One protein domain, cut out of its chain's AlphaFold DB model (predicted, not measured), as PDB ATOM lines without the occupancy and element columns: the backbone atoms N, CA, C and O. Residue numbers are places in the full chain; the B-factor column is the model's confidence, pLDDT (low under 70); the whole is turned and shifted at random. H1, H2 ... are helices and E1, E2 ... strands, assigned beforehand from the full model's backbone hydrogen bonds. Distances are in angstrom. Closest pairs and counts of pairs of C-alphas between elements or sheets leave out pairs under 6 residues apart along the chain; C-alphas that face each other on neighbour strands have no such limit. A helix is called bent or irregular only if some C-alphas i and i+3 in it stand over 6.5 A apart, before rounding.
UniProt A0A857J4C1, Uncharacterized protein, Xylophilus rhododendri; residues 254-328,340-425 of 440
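AT A GLANCE: This is residues 254 to 328 and 340 to 425 of the 440 residues of an uncharacterized protein of Xylophilus rhododendri (UniProt A0A857J4C1). A strongly twisted, curled sheet of four strands, E1 E4 E5 E6, is partly covered by a small sheet of two strands, E2 E3, in a loose sandwich with crossed strands. H1 and the long H4 run side by side along one side of this body, H3 sits beside the four-stranded sheet, and residues 289 to 295 stick out. The printed part has 161 residues, with four named helices and six named strands in the order H1 H2 E1 H3 E2 E3 E4 E5 E6 H4. The larger sheet, in the order E1 E4 E5 E6, is mixed, the smaller antiparallel, and the class is mixed, helices and strands. The whole is compact, with a radius of gyration of the C-alphas of 15.6 A and spans of 49 by 36 by 31 A.

HOW THE PARTS SIT: H1, residues 254 to 266, touches H4, residues 397 to 423, which meets it with residues 399 to 410 alone; the closest C-alphas, of Leu 260 and Gly 406, are 7.0 A apart. They run the same way at a shallow tilt of 26 degrees. H2, residues 294 to 297, touches no helix. E1, residues 302 to 305, is parallel to E4, residues 357 to 360, with N 304 and O 358 at 2.9 A. H3, residues 308 to 315, is on that sheet and at the sheet's level, at a height of 1.2 A; it is irregular, but only just, with C-alphas 309 and 312 6.51 A apart. E2, residues 322 to 326, and E3, residues 340 to 344, are antiparallel neighbours, with N 324 and O 342 at 2.8 A. The two sheets form a sandwich, two sheets face to face, with strands at 64 degrees; the closest C-alphas of E3 and E5, residues 366 to 374, are those of Ile 343 and Leu 370, 6.9 A apart. E4, E5 and E6, residues 377 to 382, form a meander, each strand the antiparallel neighbour of the one before; in its two hairpins N 367 and O 359 are at 2.9 A, and N 370 and O 381 at 2.8 A. In H1 and H4 every O i to N i+4 pair is within hydrogen-bond range, in H3 2 of 4; H2 is too short for one.

IN THESE COORDINATES: H1 begins at C-alpha 254 (133.706, -4.484, 25.915) and measures 18.3 A. E5 measures 23.1 A and E6 16.1 A. H4 measures 38.7 A and ends at C-alpha 423 (103.681, -9.277, 4.397).

THE WHOLE: The C-alphas farthest apart, of His 375 and Gly 425, are 49.4 A apart. Residues 329 to 339 are not printed, and C-alphas 328 and 340 are 7.0 A apart across the cut. The links H1 to H2, E3 to E4 and E6 to H4 are long. Mean pLDDT of the printed part is 70.5; it is under 70 at 55 residues, among them 267 to 300 and 415 to 425.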
ATOM      1  N   GLY A 254     134.782  -4.101  24.998       86.25
ATOM      2  CA  GLY A 254     133.706  -4.484  25.915       86.25
ATOM      3  C   GLY A 254     132.821  -3.300  26.317       86.25
ATOM      4  O   GLY A 254     131.597  -3.395  26.230       86.25
ATOM      5  N   LEU A 255     133.427  -2.158  26.665       85.81
ATOM      6  CA  LEU A 255     132.693  -0.919  26.950       85.81
ATOM      7  C   LEU A 255     131.872  -0.458  25.743       85.81
ATOM      8  O   LEU A 255     130.700  -0.124  25.892       85.81
ATOM      9  N   LEU A 256     132.456  -0.493  24.541       84.75
ATOM     10  CA  LEU A 256     131.747  -0.130  23.317       84.75
ATOM     11  C   LEU A 256     130.593  -1.097  23.015       84.75
ATOM     12  O   LEU A 256     129.537  -0.649  22.587       84.75
ATOM     13  N   GLN A 257     130.755  -2.405  23.234       83.38
ATOM     14  CA  GLN A 257     129.658  -3.371  23.067       83.38
ATOM     15  C   GLN A 257     128.505  -3.077  24.021       83.38
ATOM     16  O   GLN A 257     127.350  -3.105  23.599       83.38
ATOM     17  N   GLN A 258     128.811  -2.765  25.281       85.75
ATOM     18  CA  GLN A 258     127.806  -2.387  26.268       85.75
ATOM     19  C   GLN A 258     127.111  -1.072  25.885       85.75
ATOM     20  O   GLN A 258     125.884  -0.999  25.921       85.75
ATOM     21  N   GLU A 259     127.876  -0.057  25.469       81.69
ATOM     22  CA  GLU A 259     127.345   1.230  25.005       81.69
ATOM     23  C   GLU A 259     126.436   1.045  23.785       81.69
ATOM     24  O   GLU A 259     125.318   1.555  23.779       81.69
ATOM     25  N   LEU A 260     126.872   0.271  22.784       79.06
ATOM     26  CA  LEU A 260     126.072  -0.054  21.603       79.06
ATOM     27  C   LEU A 260     124.806  -0.832  21.976       79.06
ATOM     28  O   LEU A 260     123.745  -0.514  21.451       79.06
ATOM     29  N   GLY A 261     124.891  -1.807  22.884       77.19
ATOM     30  CA  GLY A 261     123.734  -2.565  23.366       77.19
ATOM     31  C   GLY A 261     122.675  -1.655  23.988       77.19
ATOM     32  O   GLY A 261     121.551  -1.590  23.492       77.19
ATOM     33  N   LEU A 262     123.065  -0.867  24.994       79.44
ATOM     34  CA  LEU A 262     122.178   0.094  25.665       79.44
ATOM     35  C   LEU A 262     121.626   1.145  24.695       79.44
ATOM     36  O   LEU A 262     120.455   1.525  24.755       79.44
ATOM     37  N   PHE A 263     122.466   1.626  23.780       80.06
ATOM     38  CA  PHE A 263     122.072   2.577  22.752       80.06
ATOM     39  C   PHE A 263     121.009   1.987  21.819       80.06
ATOM     40  O   PHE A 263     119.976   2.621  21.591       80.06
ATOM     41  N   PHE A 264     121.236   0.778  21.299       76.44
ATOM     42  CA  PHE A 264     120.307   0.125  20.386       76.44
ATOM     43  C   PHE A 264     119.009  -0.280  21.082       76.44
ATOM     44  O   PHE A 264     117.956  -0.140  20.471       76.44
ATOM     45  N   GLU A 265     119.044  -0.684  22.353       74.06
ATOM     46  CA  GLU A 265     117.841  -0.884  23.171       74.06
ATOM     47  C   GLU A 265     117.034   0.412  23.301       74.06
ATOM     48  O   GLU A 265     115.835   0.437  23.014       74.06
ATOM     49  N   ARG A 266     117.698   1.520  23.645       74.94
ATOM     50  CA  ARG A 266     117.057   2.830  23.819       74.94
ATOM     51  C   ARG A 266     116.390   3.332  22.543       74.94
ATOM     52  O   ARG A 266     115.276   3.841  22.596       74.94
ATOM     53  N   ILE A 267     117.060   3.222  21.397       67.56
ATOM     54  CA  ILE A 267     116.466   3.621  20.111       67.56
ATOM     55  C   ILE A 267     115.553   2.531  19.539       67.56
ATOM     56  O   ILE A 267     114.954   2.733  18.483       67.56
ATOM     57  N   ALA A 268     115.467   1.362  20.182       64.31
ATOM     58  CA  ALA A 268     114.537   0.323  19.782       64.31
ATOM     59  C   ALA A 268     113.171   0.416  20.456       64.31
ATOM     60  O   ALA A 268     112.189  -0.022  19.853       64.31
ATOM     61  N   GLN A 269     113.111   0.996  21.655       58.53
ATOM     62  CA  GLN A 269     111.893   1.131  22.446       58.53
ATOM     63  C   GLN A 269     111.045   2.338  22.007       58.53
ATOM     64  O   GLN A 269     111.576   3.432  21.797       58.53
ATOM     65  N   PRO A 270     109.716   2.185  21.866       48.94
ATOM     66  CA  PRO A 270     108.823   3.311  21.610       48.94
ATOM     67  C   PRO A 270     108.780   4.267  22.808       48.94
ATOM     68  O   PRO A 270     108.765   3.831  23.953       48.94
ATOM     69  N   ALA A 271     108.749   5.579  22.545       46.94
ATOM     70  CA  ALA A 271     108.738   6.605  23.595       46.94
ATOM     71  C   ALA A 271     107.398   6.688  24.351       46.94
ATOM     72  O   ALA A 271     107.329   7.271  25.427       46.94
ATOM     73  N   SER A 272     106.334   6.111  23.792       37.38
ATOM     74  CA  SER A 272     105.036   5.892  24.429       37.38
ATOM     75  C   SER A 272     104.294   4.793  23.652       37.38
ATOM     76  O   SER A 272     104.535   4.662  22.448       37.38
ATOM     77  N   PRO A 273     103.382   4.016  24.267       42.19
ATOM     78  CA  PRO A 273     102.481   3.120  23.527       42.19
ATOM     79  C   PRO A 273     101.728   3.824  22.379       42.19
ATOM     80  O   PRO A 273     101.438   3.187  21.368       42.19
ATOM     81  N   ASP A 274     101.523   5.144  22.480       38.22
ATOM     82  CA  ASP A 274     100.832   5.962  21.474       38.22
ATOM     83  C   ASP A 274     101.771   6.827  20.605       38.22
ATOM     84  O   ASP A 274     101.321   7.455  19.645       38.22
ATOM     85  N   VAL A 275     103.084   6.854  20.892       33.66
ATOM     86  CA  VAL A 275     104.078   7.668  20.162       33.66
ATOM     87  C   VAL A 275     105.270   6.803  19.733       33.66
ATOM     88  O   VAL A 275     105.995   6.274  20.582       33.66
ATOM     89  N   PRO A 276     105.550   6.674  18.427       35.78
ATOM     90  CA  PRO A 276     106.662   5.860  17.961       35.78
ATOM     91  C   PRO A 276     107.986   6.534  18.330       35.78
ATOM     92  O   PRO A 276     108.233   7.671  17.946       35.78
ATOM     93  N   VAL A 277     108.810   5.791  19.072       38.72
ATOM     94  CA  VAL A 277     110.271   5.900  19.262       38.72
ATOM     95  C   VAL A 277     110.864   7.293  18.979       38.72
ATOM     96  O   VAL A 277     111.122   7.664  17.833       38.72
ATOM     97  N   SER A 278     111.160   8.040  20.043       36.16
ATOM     98  CA  SER A 278     111.651   9.427  19.994       36.16
ATOM     99  C   SER A 278     113.076   9.597  19.445       36.16
ATOM    100  O   SER A 278     113.507  10.726  19.246       36.16
ATOM    101  N   ASN A 279     113.789   8.516  19.110       39.94
ATOM    102  CA  ASN A 279     115.094   8.560  18.447       39.94
ATOM    103  C   ASN A 279     115.037   7.779  17.128       39.94
ATOM    104  O   ASN A 279     115.288   6.578  17.074       39.94
ATOM    105  N   GLY A 280     114.639   8.463  16.055       43.34
ATOM    106  CA  GLY A 280     114.374   7.856  14.755       43.34
ATOM    107  C   GLY A 280     115.632   7.418  14.004       43.34
ATOM    108  O   GLY A 280     116.069   8.094  13.075       43.34
ATOM    109  N   VAL A 281     116.133   6.210  14.262       40.31
ATOM    110  CA  VAL A 281     116.727   5.465  13.142       40.31
ATOM    111  C   VAL A 281     115.581   5.201  12.175       40.31
ATOM    112  O   VAL A 281     114.644   4.477  12.514       40.31
ATOM    113  N   LEU A 282     115.585   5.868  11.020       41.84
ATOM    114  CA  LEU A 282     114.495   5.791  10.051       41.84
ATOM    115  C   LEU A 282     114.425   4.375   9.460       41.84
ATOM    116  O   LEU A 282     115.033   4.062   8.443       41.84
ATOM    117  N   GLY A 283     113.667   3.525  10.144       32.47
ATOM    118  CA  GLY A 283     113.309   2.161   9.763       32.47
ATOM    119  C   GLY A 283     112.056   1.653  10.485       32.47
ATOM    120  O   GLY A 283     111.772   0.464  10.433       32.47
ATOM    121  N   ALA A 284     111.299   2.529  11.162       28.94
ATOM    122  CA  ALA A 284     110.036   2.187  11.811       28.94
ATOM    123  C   ALA A 284     108.931   3.206  11.442       28.94
ATOM    124  O   ALA A 284     109.186   4.402  11.291       28.94
ATOM    125  N   PRO A 285     107.683   2.759  11.282       31.64
ATOM    126  CA  PRO A 285     106.776   3.179  10.213       31.64
ATOM    127  C   PRO A 285     105.718   4.197  10.655       31.64
ATOM    128  O   PRO A 285     104.671   4.328  10.035       31.64
ATOM    129  N   ARG A 286     105.976   4.952  11.724       31.73
ATOM    130  CA  ARG A 286     105.077   6.037  12.159       31.73
ATOM    131  C   ARG A 286     105.768   7.382  12.396       31.73
ATOM    132  O   ARG A 286     105.097   8.347  12.726       31.73
ATOM    133  N   ASN A 287     107.060   7.489  12.077       33.03
ATOM    134  CA  ASN A 287     107.702   8.783  11.793       33.03
ATOM    135  C   ASN A 287     107.530   9.196  10.312       33.03
ATOM    136  O   ASN A 287     108.238  10.069   9.812       33.03
ATOM    137  N   LEU A 288     106.586   8.552   9.610       33.72
ATOM    138  CA  LEU A 288     106.175   8.840   8.241       33.72
ATOM    139  C   LEU A 288     105.328  10.118   8.209       33.72
ATOM    140  O   LEU A 288     104.100  10.075   8.206       33.72
ATOM    141  N   LEU A 289     105.998  11.268   8.162       35.41
ATOM    142  CA  LEU A 289     105.417  12.450   7.533       35.41
ATOM    143  C   LEU A 289     105.185  12.105   6.051       35.41
ATOM    144  O   LEU A 289     106.074  11.574   5.382       35.41
ATOM    145  N   GLY A 290     103.965  12.318   5.558       27.56
ATOM    146  CA  GLY A 290     103.583  11.972   4.188       27.56
ATOM    147  C   GLY A 290     104.430  12.678   3.116       27.56
ATOM    148  O   GLY A 290     104.934  13.779   3.323       27.56
ATOM    149  N   GLY A 291     104.550  12.060   1.935       38.22
ATOM    150  CA  GLY A 291     105.143  12.674   0.737       38.22
ATOM    151  C   GLY A 291     106.594  12.275   0.416       38.22
ATOM    152  O   GLY A 291     107.052  11.181   0.741       38.22
ATOM    153  N   HIS A 292     107.302  13.171  -0.288       35.88
ATOM    154  CA  HIS A 292     108.613  13.013  -0.959       35.88
ATOM    155  C   HIS A 292     109.759  12.418  -0.100       35.88
ATOM    156  O   HIS A 292     110.796  12.018  -0.638       35.88
ATOM    157  N   GLU A 293     109.590  12.333   1.221       38.34
ATOM    158  CA  GLU A 293     110.557  11.778   2.177       38.34
ATOM    159  C   GLU A 293     110.545  10.236   2.235       38.34
ATOM    160  O   GLU A 293     111.549   9.629   2.610       38.34
ATOM    161  N   PHE A 294     109.490   9.583   1.729       37.19
ATOM    162  CA  PHE A 294     109.408   8.118   1.584       37.19
ATOM    163  C   PHE A 294     110.505   7.537   0.665       37.19
ATOM    164  O   PHE A 294     110.950   6.403   0.833       37.19
ATOM    165  N   TYR A 295     111.013   8.328  -0.287       39.09
ATOM    166  CA  TYR A 295     112.135   7.935  -1.152       39.09
ATOM    167  C   TYR A 295     113.501   7.958  -0.443       39.09
ATOM    168  O   TYR A 295     114.427   7.281  -0.895       39.09
ATOM    169  N   ARG A 296     113.644   8.708   0.660       39.72
ATOM    170  CA  ARG A 296     114.888   8.775   1.453       39.72
ATOM    171  C   ARG A 296     115.053   7.539   2.352       39.72
ATOM    172  O   ARG A 296     116.165   7.051   2.519       39.72
ATOM    173  N   LEU A 297     113.942   6.933   2.792       38.84
ATOM    174  CA  LEU A 297     113.895   5.673   3.559       38.84
ATOM    175  C   LEU A 297     114.586   4.482   2.877       38.84
ATOM    176  O   LEU A 297     115.249   3.698   3.547       38.84
ATOM    177  N   ARG A 298     114.504   4.349   1.544       43.88
ATOM    178  CA  ARG A 298     115.206   3.272   0.811       43.88
ATOM    179  C   ARG A 298     116.730   3.426   0.799       43.88
ATOM    180  O   ARG A 298     117.414   2.526   0.322       43.88
ATOM    181  N   ARG A 299     117.256   4.565   1.258       51.81
ATOM    182  CA  ARG A 299     118.682   4.876   1.192       51.81
ATOM    183  C   ARG A 299     119.420   4.619   2.503       51.81
ATOM    184  O   ARG A 299     120.619   4.591   2.442       51.81
ATOM    185  N   GLY A 300     118.802   4.382   3.661       59.53
ATOM    186  CA  GLY A 300     119.578   4.157   4.902       59.53
ATOM    187  C   GLY A 300     120.096   5.445   5.561       59.53
ATOM    188  O   GLY A 300     121.233   5.509   6.032       59.53
ATOM    189  N   ASP A 301     119.262   6.485   5.582       71.25
ATOM    190  CA  ASP A 301     119.521   7.734   6.304       71.25
ATOM    191  C   ASP A 301     119.158   7.599   7.806       71.25
ATOM    192  O   ASP A 301     118.124   7.032   8.154       71.25
ATOM    193  N   ILE A 302     119.983   8.138   8.710       74.81
ATOM    194  CA  ILE A 302     119.781   8.139  10.174       74.81
ATOM    195  C   ILE A 302     119.426   9.554  10.638       74.81
ATOM    196  O   ILE A 302     120.097  10.500  10.230       74.81
ATOM    197  N   VAL A 303     118.430   9.719  11.521       74.62
ATOM    198  CA  VAL A 303     118.068  11.025  12.102       74.62
ATOM    199  C   VAL A 303     118.085  10.964  13.631       74.62
ATOM    200  O   VAL A 303     117.250  10.319  14.257       74.62
ATOM    201  N   PHE A 304     119.001  11.696  14.258       75.38
ATOM    202  CA  PHE A 304     118.993  11.888  15.707       75.38
ATOM    203  C   PHE A 304     118.091  13.060  16.088       75.38
ATOM    204  O   PHE A 304     118.391  14.199  15.740       75.38
ATOM    205  N   SER A 305     117.008  12.790  16.816       72.94
ATOM    206  CA  SER A 305     116.117  13.812  17.381       72.94
ATOM    207  C   SER A 305     116.469  14.025  18.851       72.94
ATOM    208  O   SER A 305     115.900  13.386  19.730       72.94
ATOM    209  N   CYS A 306     117.453  14.876  19.126       72.69
ATOM    210  CA  CYS A 306     117.982  15.066  20.477       72.69
ATOM    211  C   CYS A 306     118.492  16.493  20.698       72.69
ATOM    212  O   CYS A 306     118.667  17.264  19.745       72.69
ATOM    213  N   ARG A 307     118.788  16.843  21.957       75.88
ATOM    214  CA  ARG A 307     119.513  18.080  22.267       75.88
ATOM    215  C   ARG A 307     120.914  18.034  21.668       75.88
ATOM    216  O   ARG A 307     121.473  16.963  21.427       75.88
ATOM    217  N   ARG A 308     121.500  19.210  21.431       79.88
ATOM    218  CA  ARG A 308     122.869  19.322  20.895       79.88
ATOM    219  C   ARG A 308     123.903  18.704  21.844       79.88
ATOM    220  O   ARG A 308     124.890  18.144  21.385       79.88
ATOM    221  N   GLU A 309     123.644  18.783  23.143       78.19
ATOM    222  CA  GLU A 309     124.457  18.196  24.215       78.19
ATOM    223  C   GLU A 309     124.523  16.663  24.090       78.19
ATOM    224  O   GLU A 309     125.598  16.069  24.162       78.19
ATOM    225  N   ASP A 310     123.383  16.039  23.782       78.38
ATOM    226  CA  ASP A 310     123.245  14.586  23.634       78.38
ATOM    227  C   ASP A 310     123.726  14.074  22.269       78.38
ATOM    228  O   ASP A 310     124.004  12.884  22.094       78.38
ATOM    229  N   LEU A 311     123.830  14.969  21.279       80.62
ATOM    230  CA  LEU A 311     124.233  14.617  19.922       80.62
ATOM    231  C   LEU A 311     125.614  13.956  19.913       80.62
ATOM    232  O   LEU A 311     125.798  12.948  19.238       80.62
ATOM    233  N   VAL A 312     126.569  14.472  20.692       85.88
ATOM    234  CA  VAL A 312     127.934  13.922  20.744       85.88
ATOM    235  C   VAL A 312     127.922  12.466  21.200       85.88
ATOM    236  O   VAL A 312     128.555  11.630  20.557       85.88
ATOM    237  N   ALA A 313     127.168  12.148  22.257       79.25
ATOM    238  CA  ALA A 313     127.041  10.784  22.766       79.25
ATOM    239  C   ALA A 313     126.445   9.842  21.707       79.25
ATOM    240  O   ALA A 313     126.951   8.747  21.494       79.25
ATOM    241  N   ASN A 314     125.435  10.299  20.964       82.44
ATOM    242  CA  ASN A 314     124.847   9.510  19.881       82.44
ATOM    243  C   ASN A 314     125.833   9.285  18.726       82.44
ATOM    244  O   ASN A 314     125.949   8.172  18.214       82.44
ATOM    245  N   LEU A 315     126.589  10.314  18.336       87.75
ATOM    246  CA  LEU A 315     127.542  10.228  17.228       87.75
ATOM    247  C   LEU A 315     128.775   9.373  17.548       87.75
ATOM    248  O   LEU A 315     129.382   8.861  16.615       87.75
ATOM    249  N   ARG A 316     129.122   9.146  18.826       86.50
ATOM    250  CA  ARG A 316     130.177   8.184  19.222       86.50
ATOM    251  C   ARG A 316     129.886   6.752  18.782       86.50
ATOM    252  O   ARG A 316     130.814   5.958  18.666       86.50
ATOM    253  N   THR A 317     128.619   6.422  18.545       84.69
ATOM    254  CA  THR A 317     128.191   5.086  18.112       84.69
ATOM    255  C   THR A 317     128.208   4.921  16.594       84.69
ATOM    256  O   THR A 317     128.193   3.793  16.106       84.69
ATOM    257  N   ILE A 318     128.235   6.021  15.834       88.00
ATOM    258  CA  ILE A 318     128.270   6.008  14.370       88.00
ATOM    259  C   ILE A 318     129.702   5.692  13.924       88.00
ATOM    260  O   ILE A 318     130.623   6.329  14.424       88.00
ATOM    261  N   PRO A 319     129.926   4.744  12.995       90.56
ATOM    262  CA  PRO A 319     131.256   4.515  12.441       90.56
ATOM    263  C   PRO A 319     131.741   5.735  11.650       90.56
ATOM    264  O   PRO A 319     130.969   6.357  10.917       90.56
ATOM    265  N   ALA A 320     133.036   6.026  11.701       91.44
ATOM    266  CA  ALA A 320     133.625   7.054  10.858       91.44
ATOM    267  C   ALA A 320     133.504   6.708   9.365       91.44
ATOM    268  O   ALA A 320     133.945   5.658   8.885       91.44
ATOM    269  N   GLY A 321     132.952   7.642   8.597       89.50
ATOM    270  CA  GLY A 321     132.949   7.601   7.146       89.50
ATOM    271  C   GLY A 321     134.278   8.054   6.543       89.50
ATOM    272  O   GLY A 321     135.061   8.792   7.143       89.50
ATOM    273  N   LYS A 322     134.519   7.635   5.300       87.88
ATOM    274  CA  LYS A 322     135.581   8.203   4.463       87.88
ATOM    275  C   LYS A 322     135.083   9.512   3.858       87.88
ATOM    276  O   LYS A 322     133.941   9.580   3.410       87.88
ATOM    277  N   LEU A 323     135.924  10.542   3.855       86.31
ATOM    278  CA  LEU A 323     135.606  11.843   3.269       86.31
ATOM    279  C   LEU A 323     136.180  11.952   1.858       86.31
ATOM    280  O   LEU A 323     137.327  11.577   1.617       86.31
ATOM    281  N   TRP A 324     135.399  12.529   0.950       82.44
ATOM    282  CA  TRP A 324     135.838  12.952  -0.374       82.44
ATOM    283  C   TRP A 324     135.574  14.446  -0.537       82.44
ATOM    284  O   TRP A 324     134.428  14.871  -0.373       82.44
ATOM    285  N   PRO A 325     136.592  15.257  -0.863       78.12
ATOM    286  CA  PRO A 325     136.367  16.658  -1.175       78.12
ATOM    287  C   PRO A 325     135.541  16.762  -2.461       78.12
ATOM    288  O   PRO A 325     135.809  16.075  -3.446       78.12
ATOM    289  N   LEU A 326     134.528  17.622  -2.447       73.75
ATOM    290  CA  LEU A 326     133.759  17.980  -3.633       73.75
ATOM    291  C   LEU A 326     134.287  19.305  -4.197       73.75
ATOM    292  O   LEU A 326     134.632  20.197  -3.417       73.75
ATOM    293  N   PRO A 327     134.328  19.471  -5.533       63.03
ATOM    294  CA  PRO A 327     134.688  20.748  -6.131       63.03
ATOM    295  C   PRO A 327     133.692  21.835  -5.702       63.03
ATOM    296  O   PRO A 327     132.485  21.585  -5.581       63.03
ATOM    297  N   ALA A 328     134.200  23.048  -5.471       58.56
ATOM    298  CA  ALA A 328     133.358  24.218  -5.255       58.56
ATOM    299  C   ALA A 328     132.441  24.414  -6.476       58.56
ATOM    300  O   ALA A 328     132.863  24.195  -7.614       58.56
ATOM    301  N   ARG A 340     133.267  21.626   0.628       70.75
ATOM    302  CA  ARG A 340     132.181  20.644   0.638       70.75
ATOM    303  C   ARG A 340     132.765  19.241   0.668       70.75
ATOM    304  O   ARG A 340     133.717  18.943  -0.052       70.75
ATOM    305  N   TYR A 341     132.151  18.364   1.453       74.94
ATOM    306  CA  TYR A 341     132.556  16.968   1.565       74.94
ATOM    307  C   TYR A 341     131.407  16.043   1.161       74.94
ATOM    308  O   TYR A 341     130.258  16.224   1.570       74.94
ATOM    309  N   ALA A 342     131.723  15.022   0.372       78.62
ATOM    310  CA  ALA A 342     130.940  13.800   0.312       78.62
ATOM    311  C   ALA A 342     131.477  12.827   1.366       78.62
ATOM    312  O   ALA A 342     132.679  12.776   1.623       78.62
ATOM    313  N   ILE A 343     130.584  12.050   1.970       84.00
ATOM    314  CA  ILE A 343     130.934  11.028   2.950       84.00
ATOM    315  C   ILE A 343     130.316   9.701   2.536       84.00
ATOM    316  O   ILE A 343     129.229   9.665   1.963       84.00
ATOM    317  N   ARG A 344     131.022   8.616   2.821       82.81
ATOM    318  CA  ARG A 344     130.557   7.242   2.631       82.81
ATOM    319  C   ARG A 344     130.993   6.463   3.847       82.81
ATOM    320  O   ARG A 344     132.186   6.378   4.152       82.81
ATOM    321  N   TYR A 345     130.007   5.899   4.512       83.50
ATOM    322  CA  TYR A 345     130.228   5.013   5.632       83.50
ATOM    323  C   TYR A 345     130.662   3.628   5.133       83.50
ATOM    324  O   TYR A 345     130.456   3.307   3.954       83.50
ATOM    325  N   PRO A 346     131.338   2.829   5.975       74.56
ATOM    326  CA  PRO A 346     131.815   1.505   5.596       74.56
ATOM    327  C   PRO A 346     130.711   0.649   4.959       74.56
ATOM    328  O   PRO A 346     129.609   0.532   5.490       74.56
ATOM    329  N   ASP A 347     131.030   0.056   3.806       64.69
ATOM    330  CA  ASP A 347     130.118  -0.760   3.005       64.69
ATOM    331  C   ASP A 347     130.505  -2.241   3.112       64.69
ATOM    332  O   ASP A 347     131.691  -2.580   3.024       64.69
ATOM    333  N   ARG A 348     129.527  -3.134   3.303       51.47
ATOM    334  CA  ARG A 348     129.719  -4.593   3.248       51.47
ATOM    335  C   ARG A 348     128.566  -5.251   2.492       51.47
ATOM    336  O   ARG A 348     127.463  -4.724   2.429       51.47
ATOM    337  N   ALA A 349     128.857  -6.426   1.931       38.84
ATOM    338  CA  ALA A 349     128.133  -7.122   0.859       38.84
ATOM    339  C   ALA A 349     126.598  -7.278   0.984       38.84
ATOM    340  O   ALA A 349     125.967  -7.641  -0.003       38.84
ATOM    341  N   SER A 350     125.991  -7.009   2.145       45.09
ATOM    342  CA  SER A 350     124.542  -7.094   2.374       45.09
ATOM    343  C   SER A 350     123.745  -5.855   1.934       45.09
ATOM    344  O   SER A 350     122.521  -5.892   1.985       45.09
ATOM    345  N   GLY A 351     124.393  -4.757   1.520       51.56
ATOM    346  CA  GLY A 351     123.722  -3.562   0.974       51.56
ATOM    347  C   GLY A 351     122.997  -2.671   1.997       51.56
ATOM    348  O   GLY A 351     122.586  -1.565   1.655       51.56
ATOM    349  N   THR A 352     122.873  -3.101   3.256       60.12
ATOM    350  CA  THR A 352     122.349  -2.302   4.374       60.12
ATOM    351  C   THR A 352     123.466  -1.482   5.016       60.12
ATOM    352  O   THR A 352     124.272  -1.998   5.791       60.12
ATOM    353  N   THR A 353     123.538  -0.195   4.676       66.50
ATOM    354  CA  THR A 353     124.585   0.715   5.161       66.50
ATOM    355  C   THR A 353     124.025   2.089   5.497       66.50
ATOM    356  O   THR A 353     122.989   2.505   4.975       66.50
ATOM    357  N   ILE A 354     124.740   2.811   6.359       77.69
ATOM    358  CA  ILE A 354     124.460   4.218   6.642       77.69
ATOM    359  C   ILE A 354     124.781   5.030   5.385       77.69
ATOM    360  O   ILE A 354     125.916   5.005   4.911       77.69
ATOM    361  N   HIS A 355     123.815   5.765   4.844       74.69
ATOM    362  CA  HIS A 355     124.064   6.678   3.726       74.69
ATOM    363  C   HIS A 355     124.290   8.105   4.205       74.69
ATOM    364  O   HIS A 355     125.314   8.705   3.875       74.69
ATOM    365  N   ASN A 356     123.383   8.643   5.018       77.81
ATOM    366  CA  ASN A 356     123.555   9.949   5.646       77.81
ATOM    367  C   ASN A 356     123.162   9.908   7.116       77.81
ATOM    368  O   ASN A 356     122.340   9.101   7.537       77.81
ATOM    369  N   VAL A 357     123.742  10.824   7.882       83.19
ATOM    370  CA  VAL A 357     123.362  11.085   9.268       83.19
ATOM    371  C   VAL A 357     122.828  12.506   9.326       83.19
ATOM    372  O   VAL A 357     123.370  13.410   8.689       83.19
ATOM    373  N   TYR A 358     121.754  12.697  10.072       82.81
ATOM    374  CA  TYR A 358     121.094  13.970  10.283       82.81
ATOM    375  C   TYR A 358     120.830  14.171  11.770       82.81
ATOM    376  O   TYR A 358     120.694  13.218  12.536       82.81
ATOM    377  N   TRP A 359     120.715  15.429  12.159       82.12
ATOM    378  CA  TRP A 359     120.303  15.856  13.483       82.12
ATOM    379  C   TRP A 359     119.086  16.763  13.350       82.12
ATOM    380  O   TRP A 359     119.093  17.701  12.553       82.12
ATOM    381  N   ARG A 360     118.039  16.466  14.118       78.25
ATOM    382  CA  ARG A 360     116.865  17.312  14.295       78.25
ATOM    383  C   ARG A 360     116.940  17.945  15.680       78.25
ATOM    384  O   ARG A 360     116.955  17.228  16.681       78.25
ATOM    385  N   ASN A 361     116.991  19.271  15.728       78.75
ATOM    386  CA  ASN A 361     117.017  20.008  16.991       78.75
ATOM    387  C   ASN A 361     115.616  20.113  17.628       78.75
ATOM    388  O   ASN A 361     114.618  19.693  17.041       78.75
ATOM    389  N   GLU A 362     115.533  20.710  18.821       75.12
ATOM    390  CA  GLU A 362     114.264  20.899  19.551       75.12
ATOM    391  C   GLU A 362     113.240  21.752  18.781       75.12
ATOM    392  O   GLU A 362     112.039  21.548  18.920       75.12
ATOM    393  N   ALA A 363     113.704  22.663  17.920       75.44
ATOM    394  CA  ALA A 363     112.859  23.482  17.050       75.44
ATOM    395  C   ALA A 363     112.408  22.747  15.768       75.44
ATOM    396  O   ALA A 363     111.756  23.343  14.911       75.44
ATOM    397  N   GLY A 364     112.773  21.471  15.598       69.50
ATOM    398  CA  GLY A 364     112.424  20.657  14.431       69.50
ATOM    399  C   GLY A 364     113.292  20.894  13.191       69.50
ATOM    400  O   GLY A 364     113.066  20.253  12.163       69.50
ATOM    401  N   VAL A 365     114.305  21.763  13.266       78.44
ATOM    402  CA  VAL A 365     115.235  22.037  12.162       78.44
ATOM    403  C   VAL A 365     116.156  20.838  11.965       78.44
ATOM    404  O   VAL A 365     116.776  20.361  12.918       78.44
ATOM    405  N   VAL A 366     116.254  20.365  10.721       77.50
ATOM    406  CA  VAL A 366     117.075  19.212  10.336       77.50
ATOM    407  C   VAL A 366     118.357  19.686   9.659       77.50
ATOM    408  O   VAL A 366     118.303  20.368   8.637       77.50
ATOM    409  N   ALA A 367     119.502  19.273  10.193       83.12
ATOM    410  CA  ALA A 367     120.819  19.509   9.612       83.12
ATOM    411  C   ALA A 367     121.532  18.181   9.340       83.12
ATOM    412  O   ALA A 367     121.375  17.209  10.080       83.12
ATOM    413  N   ARG A 368     122.326  18.118   8.269       84.62
ATOM    414  CA  ARG A 368     123.156  16.944   7.977       84.62
ATOM    415  C   ARG A 368     124.360  16.918   8.909       84.62
ATOM    416  O   ARG A 368     124.922  17.959   9.229       84.62
ATOM    417  N   VAL A 369     124.785  15.727   9.303       89.19
ATOM    418  CA  VAL A 369     125.958  15.503  10.146       89.19
ATOM    419  C   VAL A 369     126.937  14.591   9.415       89.19
ATOM    420  O   VAL A 369     126.579  13.527   8.907       89.19
ATOM    421  N   LEU A 370     128.193  15.020   9.353       91.81
ATOM    422  CA  LEU A 370     129.306  14.247   8.821       91.81
ATOM    423  C   LEU A 370     130.090  13.670   9.995       91.81
ATOM    424  O   LEU A 370     130.505  14.440  10.855       91.81
ATOM    425  N   VAL A 371     130.316  12.356  10.025       92.94
ATOM    426  CA  VAL A 371     131.133  11.684  11.052       92.94
ATOM    427  C   VAL A 371     132.316  11.001  10.377       92.94
ATOM    428  O   VAL A 371     132.119  10.159   9.506       92.94
ATOM    429  N   ALA A 372     133.547  11.366  10.732       92.88
ATOM    430  CA  ALA A 372     134.757  10.880  10.070       92.88
ATOM    431  C   ALA A 372     135.981  10.895  10.996       92.88
ATOM    432  O   ALA A 372     135.999  11.576  12.021       92.88
ATOM    433  N   LEU A 373     137.046  10.203  10.584       91.31
ATOM    434  CA  LEU A 373     138.372  10.376  11.176       91.31
ATOM    435  C   LEU A 373     139.017  11.645  10.604       91.31
ATOM    436  O   LEU A 373     139.582  11.631   9.510       91.31
ATOM    437  N   HIS A 374     138.932  12.749  11.342       88.25
ATOM    438  CA  HIS A 374     139.570  14.019  10.993       88.25
ATOM    439  C   HIS A 374     140.909  14.127  11.732       88.25
ATOM    440  O   HIS A 374     140.941  14.084  12.958       88.25
ATOM    441  N   HIS A 375     142.023  14.199  10.995       86.19
ATOM    442  CA  HIS A 375     143.387  14.116  11.553       86.19
ATOM    443  C   HIS A 375     143.601  12.924  12.510       86.19
ATOM    444  O   HIS A 375     144.277  13.040  13.525       86.19
ATOM    445  N   GLY A 376     143.004  11.769  12.191       83.31
ATOM    446  CA  GLY A 376     143.105  10.552  13.008       83.31
ATOM    447  C   GLY A 376     142.166  10.503  14.219       83.31
ATOM    448  O   GLY A 376     142.144   9.494  14.913       83.31
ATOM    449  N   VAL A 377     141.358  11.542  14.452       89.56
ATOM    450  CA  VAL A 377     140.426  11.623  15.584       89.56
ATOM    451  C   VAL A 377     138.989  11.440  15.107       89.56
ATOM    452  O   VAL A 377     138.556  12.109  14.164       89.56
ATOM    453  N   HIS A 378     138.223  10.580  15.784       92.88
ATOM    454  CA  HIS A 378     136.797  10.407  15.515       92.88
ATOM    455  C   HIS A 378     136.035  11.705  15.807       92.88
ATOM    456  O   HIS A 378     135.861  12.117  16.961       92.88
ATOM    457  N   SER A 379     135.597  12.368  14.746       94.06
ATOM    458  CA  SER A 379     135.090  13.734  14.779       94.06
ATOM    459  C   SER A 379     133.801  13.848  13.988       94.06
ATOM    460  O   SER A 379     133.527  13.053  13.087       94.06
ATOM    461  N   PHE A 380     133.024  14.876  14.300       93.81
ATOM    462  CA  PHE A 380     131.829  15.207  13.548       93.81
ATOM    463  C   PHE A 380     131.794  16.678  13.152       93.81
ATOM    464  O   PHE A 380     132.450  17.525  13.760       93.81
ATOM    465  N   ARG A 381     131.012  16.975  12.121       92.62
ATOM    466  CA  ARG A 381     130.703  18.331  11.674       92.62
ATOM    467  C   ARG A 381     129.237  18.382  11.268       92.62
ATOM    468  O   ARG A 381     128.797  17.555  10.471       92.62
ATOM    469  N   VAL A 382     128.489  19.340  11.806       89.75
ATOM    470  CA  VAL A 382     127.137  19.644  11.322       89.75
ATOM    471  C   VAL A 382     127.280  20.520  10.076       89.75
ATOM    472  O   VAL A 382     128.097  21.435  10.044       89.75
ATOM    473  N   GLU A 383     126.551  20.211   9.010       81.62
ATOM    474  CA  GLU A 383     126.568  21.006   7.781       81.62
ATOM    475  C   GLU A 383     126.033  22.416   8.087       81.62
ATOM    476  O   GLU A 383     124.938  22.558   8.629       81.62
ATOM    477  N   GLY A 384     126.838  23.441   7.788       76.75
ATOM    478  CA  GLY A 384     126.620  24.827   8.223       76.75
ATOM    479  C   GLY A 384     127.483  25.263   9.417       76.75
ATOM    480  O   GLY A 384     127.674  26.459   9.613       76.75
ATOM    481  N   ASP A 385     128.069  24.324  10.172       82.12
ATOM    482  CA  ASP A 385     129.094  24.645  11.170       82.12
ATOM    483  C   ASP A 385     130.468  24.766  10.490       82.12
ATOM    484  O   ASP A 385     130.827  23.966   9.619       82.12
ATOM    485  N   GLY A 386     131.286  25.731  10.919       76.69
ATOM    486  CA  GLY A 386     132.613  25.976  10.340       76.69
ATOM    487  C   GLY A 386     133.721  25.012  10.793       76.69
ATOM    488  O   GLY A 386     134.786  24.990  10.181       76.69
ATOM    489  N   ALA A 387     133.502  24.211  11.843       87.06
ATOM    490  CA  ALA A 387     134.560  23.434  12.498       87.06
ATOM    491  C   ALA A 387     134.200  21.957  12.725       87.06
ATOM    492  O   ALA A 387     133.052  21.606  12.999       87.06
ATOM    493  N   TRP A 388     135.217  21.094  12.652       90.81
ATOM    494  CA  TRP A 388     135.141  19.709  13.120       90.81
ATOM    495  C   TRP A 388     135.269  19.666  14.639       90.81
ATOM    496  O   TRP A 388     136.180  20.264  15.205       90.81
ATOM    497  N   THR A 389     134.375  18.928  15.288       92.81
ATOM    498  CA  THR A 389     134.374  18.738  16.740       92.81
ATOM    499  C   THR A 389     134.703  17.280  17.063       92.81
ATOM    500  O   THR A 389     134.101  16.378  16.470       92.81
ATOM    501  N   PRO A 390     135.645  17.004  17.981       92.75
ATOM    502  CA  PRO A 390     135.939  15.641  18.393       92.75
ATOM    503  C   PRO A 390     134.730  15.046  19.114       92.75
ATOM    504  O   PRO A 390     134.133  15.667  19.990       92.75
ATOM    505  N   THR A 391     134.380  13.811  18.770       88.88
ATOM    506  CA  THR A 391     133.335  13.081  19.504       88.88
ATOM    507  C   THR A 391     133.847  12.558  20.847       88.88
ATOM    508  O   THR A 391     133.056  12.320  21.754       88.88
ATOM    509  N   GLY A 392     135.163  12.362  20.983       85.06
ATOM    510  CA  GLY A 392     135.785  11.636  22.094       85.06
ATOM    511  C   GLY A 392     135.762  10.112  21.933       85.06
ATOM    512  O   GLY A 392     136.238   9.412  22.819       85.06
ATOM    513  N   ALA A 393     135.228   9.591  20.822       83.56
ATOM    514  CA  ALA A 393     135.318   8.173  20.506       83.56
ATOM    515  C   ALA A 393     136.739   7.816  20.041       83.56
ATOM    516  O   ALA A 393     137.394   8.591  19.340       83.56
ATOM    517  N   ASP A 394     137.202   6.623  20.402       81.62
ATOM    518  CA  ASP A 394     138.451   6.078  19.877       81.62
ATOM    519  C   ASP A 394     138.273   5.725  18.389       81.62
ATOM    520  O   ASP A 394     137.310   5.043  18.016       81.62
ATOM    521  N   GLY A 395     139.186   6.240  17.560       81.31
ATOM    522  CA  GLY A 395     139.225   6.065  16.108       81.31
ATOM    523  C   GLY A 395     139.954   4.800  15.643       81.31
ATOM    524  O   GLY A 395     140.227   4.649  14.448       81.31
ATOM    525  N   ALA A 396     140.333   3.907  16.562       85.88
ATOM    526  CA  ALA A 396     140.988   2.651  16.233       85.88
ATOM    527  C   ALA A 396     140.124   1.797  15.295       85.88
ATOM    528  O   ALA A 396     138.943   1.550  15.543       85.88
ATOM    529  N   LYS A 397     140.748   1.259  14.240       85.62
ATOM    530  CA  LYS A 397     140.065   0.503  13.179       85.62
ATOM    531  C   LYS A 397     139.162  -0.622  13.701       85.62
ATOM    532  O   LYS A 397     138.057  -0.780  13.200       85.62
ATOM    533  N   ALA A 398     139.611  -1.383  14.700       85.00
ATOM    534  CA  ALA A 398     138.820  -2.478  15.267       85.00
ATOM    535  C   ALA A 398     137.513  -1.985  15.919       85.00
ATOM    536  O   ALA A 398     136.483  -2.642  15.800       85.00
ATOM    537  N   LEU A 399     137.541  -0.814  16.563       86.44
ATOM    538  CA  LEU A 399     136.359  -0.203  17.172       86.44
ATOM    539  C   LEU A 399     135.425   0.381  16.104       86.44
ATOM    540  O   LEU A 399     134.212   0.207  16.201       86.44
ATOM    541  N   GLU A 400     135.968   0.987  15.042       88.19
ATOM    542  CA  GLU A 400     135.170   1.421  13.883       88.19
ATOM    543  C   GLU A 400     134.466   0.248  13.188       88.19
ATOM    544  O   GLU A 400     133.287   0.347  12.844       88.19
ATOM    545  N   ASP A 401     135.165  -0.880  13.017       86.38
ATOM    546  CA  ASP A 401     134.599  -2.102  12.441       86.38
ATOM    547  C   ASP A 401     133.438  -2.632  13.307       86.38
ATOM    548  O   ASP A 401     132.412  -3.050  12.769       86.38
ATOM    549  N   MET A 402     133.549  -2.553  14.639       84.69
ATOM    550  CA  MET A 402     132.470  -2.929  15.562       84.69
ATOM    551  C   MET A 402     131.264  -1.986  15.495       84.69
ATOM    552  O   MET A 402     130.131  -2.464  15.456       84.69
ATOM    553  N   ARG A 403     131.472  -0.662  15.427       86.94
ATOM    554  CA  ARG A 403     130.370   0.306  15.233       86.94
ATOM    555  C   ARG A 403     129.639   0.052  13.921       86.94
ATOM    556  O   ARG A 403     128.408   0.011  13.893       86.94
ATOM    557  N   ALA A 404     130.393  -0.150  12.842       85.06
ATOM    558  CA  ALA A 404     129.830  -0.456  11.533       85.06
ATOM    559  C   ALA A 404     129.001  -1.747  11.569       85.06
ATOM    560  O   ALA A 404     127.901  -1.786  11.019       85.06
ATOM    561  N   GLU A 405     129.494  -2.775  12.258       83.31
ATOM    562  CA  GLU A 405     128.794  -4.045  12.424       83.31
ATOM    563  C   GLU A 405     127.496  -3.923  13.231       83.31
ATOM    564  O   GLU A 405     126.463  -4.468  12.827       83.31
ATOM    565  N   GLY A 406     127.533  -3.177  14.338       81.56
ATOM    566  CA  GLY A 406     126.364  -2.917  15.177       81.56
ATOM    567  C   GLY A 406     125.253  -2.215  14.396       81.56
ATOM    568  O   GLY A 406     124.126  -2.708  14.338       81.56
ATOM    569  N   TRP A 407     125.581  -1.122  13.703       82.50
ATOM    570  CA  TRP A 407     124.617  -0.393  12.872       82.50
ATOM    571  C   TRP A 407     124.087  -1.220  11.706       82.50
ATOM    572  O   TRP A 407     122.897  -1.168  11.404       82.50
ATOM    573  N   ARG A 408     124.944  -2.012  11.062       78.44
ATOM    574  CA  ARG A 408     124.539  -2.913   9.980       78.44
ATOM    575  C   ARG A 408     123.506  -3.930  10.454       78.44
ATOM    576  O   ARG A 408     122.480  -4.098   9.798       78.44
ATOM    577  N   SER A 409     123.774  -4.577  11.585       76.50
ATOM    578  CA  SER A 409     122.877  -5.567  12.187       76.50
ATOM    579  C   SER A 409     121.552  -4.928  12.596       76.50
ATOM    580  O   SER A 409     120.489  -5.439  12.250       76.50
ATOM    581  N   PHE A 410     121.609  -3.755  13.234       77.81
ATOM    582  CA  PHE A 410     120.420  -2.995  13.607       77.81
ATOM    583  C   PHE A 410     119.560  -2.625  12.386       77.81
ATOM    584  O   PHE A 410     118.359  -2.890  12.364       77.81
ATOM    585  N   LEU A 411     120.163  -2.055  11.336       74.94
ATOM    586  CA  LEU A 411     119.447  -1.666  10.115       74.94
ATOM    587  C   LEU A 411     118.871  -2.878   9.374       74.94
ATOM    588  O   LEU A 411     117.755  -2.803   8.861       74.94
ATOM    589  N   ALA A 412     119.597  -3.999   9.336       72.50
ATOM    590  CA  ALA A 412     119.109  -5.242   8.746       72.50
ATOM    591  C   ALA A 412     117.890  -5.795   9.500       72.50
ATOM    592  O   ALA A 412     116.914  -6.181   8.860       72.50
ATOM    593  N   GLN A 413     117.910  -5.766  10.839       71.56
ATOM    594  CA  GLN A 413     116.763  -6.169  11.653       71.56
ATOM    595  C   GLN A 413     115.553  -5.270  11.385       71.56
ATOM    596  O   GLN A 413     114.466  -5.771  11.120       71.56
ATOM    597  N   ARG A 414     115.740  -3.944  11.349       71.19
ATOM    598  CA  ARG A 414     114.651  -3.002  11.037       71.19
ATOM    599  C   ARG A 414     114.062  -3.203   9.651       71.19
ATOM    600  O   ARG A 414     112.846  -3.145   9.483       71.19
ATOM    601  N   TRP A 415     114.909  -3.483   8.668       67.44
ATOM    602  CA  TRP A 415     114.455  -3.828   7.329       67.44
ATOM    603  C   TRP A 415     113.648  -5.132   7.313       67.44
ATOM    604  O   TRP A 415     112.624  -5.220   6.634       67.44
ATOM    605  N   HIS A 416     114.085  -6.141   8.067       66.12
ATOM    606  CA  HIS A 416     113.352  -7.394   8.209       66.12
ATOM    607  C   HIS A 416     111.981  -7.179   8.866       66.12
ATOM    608  O   HIS A 416     110.977  -7.570   8.274       66.12
ATOM    609  N   ASP A 417     111.930  -6.502  10.018       61.59
ATOM    610  CA  ASP A 417     110.691  -6.192  10.747       61.59
ATOM    611  C   ASP A 417     109.680  -5.464   9.849       61.59
ATOM    612  O   ASP A 417     108.496  -5.795   9.823       61.59
ATOM    613  N   TYR A 418     110.159  -4.495   9.063       60.91
ATOM    614  CA  TYR A 418     109.339  -3.760   8.107       60.91
ATOM    615  C   TYR A 418     108.748  -4.669   7.022       60.91
ATOM    616  O   TYR A 418     107.547  -4.617   6.758       60.91
ATOM    617  N   ASN A 419     109.566  -5.527   6.404       60.47
ATOM    618  CA  ASN A 419     109.077  -6.449   5.377       60.47
ATOM    619  C   ASN A 419     108.088  -7.468   5.952       60.47
ATOM    620  O   ASN A 419     107.100  -7.781   5.294       60.47
ATOM    621  N   GLN A 420     108.309  -7.944   7.179       59.44
ATOM    622  CA  GLN A 420     107.346  -8.805   7.867       59.44
ATOM    623  C   GLN A 420     106.025  -8.073   8.119       59.44
ATOM    624  O   GLN A 420     104.965  -8.620   7.834       59.44
ATOM    625  N   ALA A 421     106.066  -6.816   8.568       57.91
ATOM    626  CA  ALA A 421     104.863  -6.009   8.765       57.91
ATOM    627  C   ALA A 421     104.086  -5.758   7.455       57.91
ATOM    628  O   ALA A 421     102.854  -5.747   7.465       57.91
ATOM    629  N   LEU A 422     104.785  -5.594   6.323       57.47
ATOM    630  CA  LEU A 422     104.158  -5.502   5.000       57.47
ATOM    631  C   LEU A 422     103.493  -6.818   4.577       57.47
ATOM    632  O   LEU A 422     102.376  -6.800   4.065       57.47
ATOM    633  N   LEU A 423     104.174  -7.949   4.778       59.75
ATOM    634  CA  LEU A 423     103.681  -9.277   4.397       59.75
ATOM    635  C   LEU A 423     102.500  -9.735   5.259       59.75
ATOM    636  O   LEU A 423     101.591 -10.388   4.752       59.75
ATOM    637  N   LEU A 424     102.499  -9.379   6.543       54.38
ATOM    638  CA  LEU A 424     101.454  -9.746   7.499       54.38
ATOM    639  C   LEU A 424     100.205  -8.857   7.413       54.38
ATOM    640  O   LEU A 424      99.273  -9.072   8.181       54.38
ATOM    641  N   GLY A 425     100.168  -7.885   6.492       49.22
ATOM    642  CA  GLY A 425      99.016  -7.010   6.304       49.22
ATOM    643  C   GLY A 425      98.685  -6.251   7.582       49.22
ATOM    644  O   GLY A 425      97.688  -6.528   8.244       49.22
TER     645      GLY A 425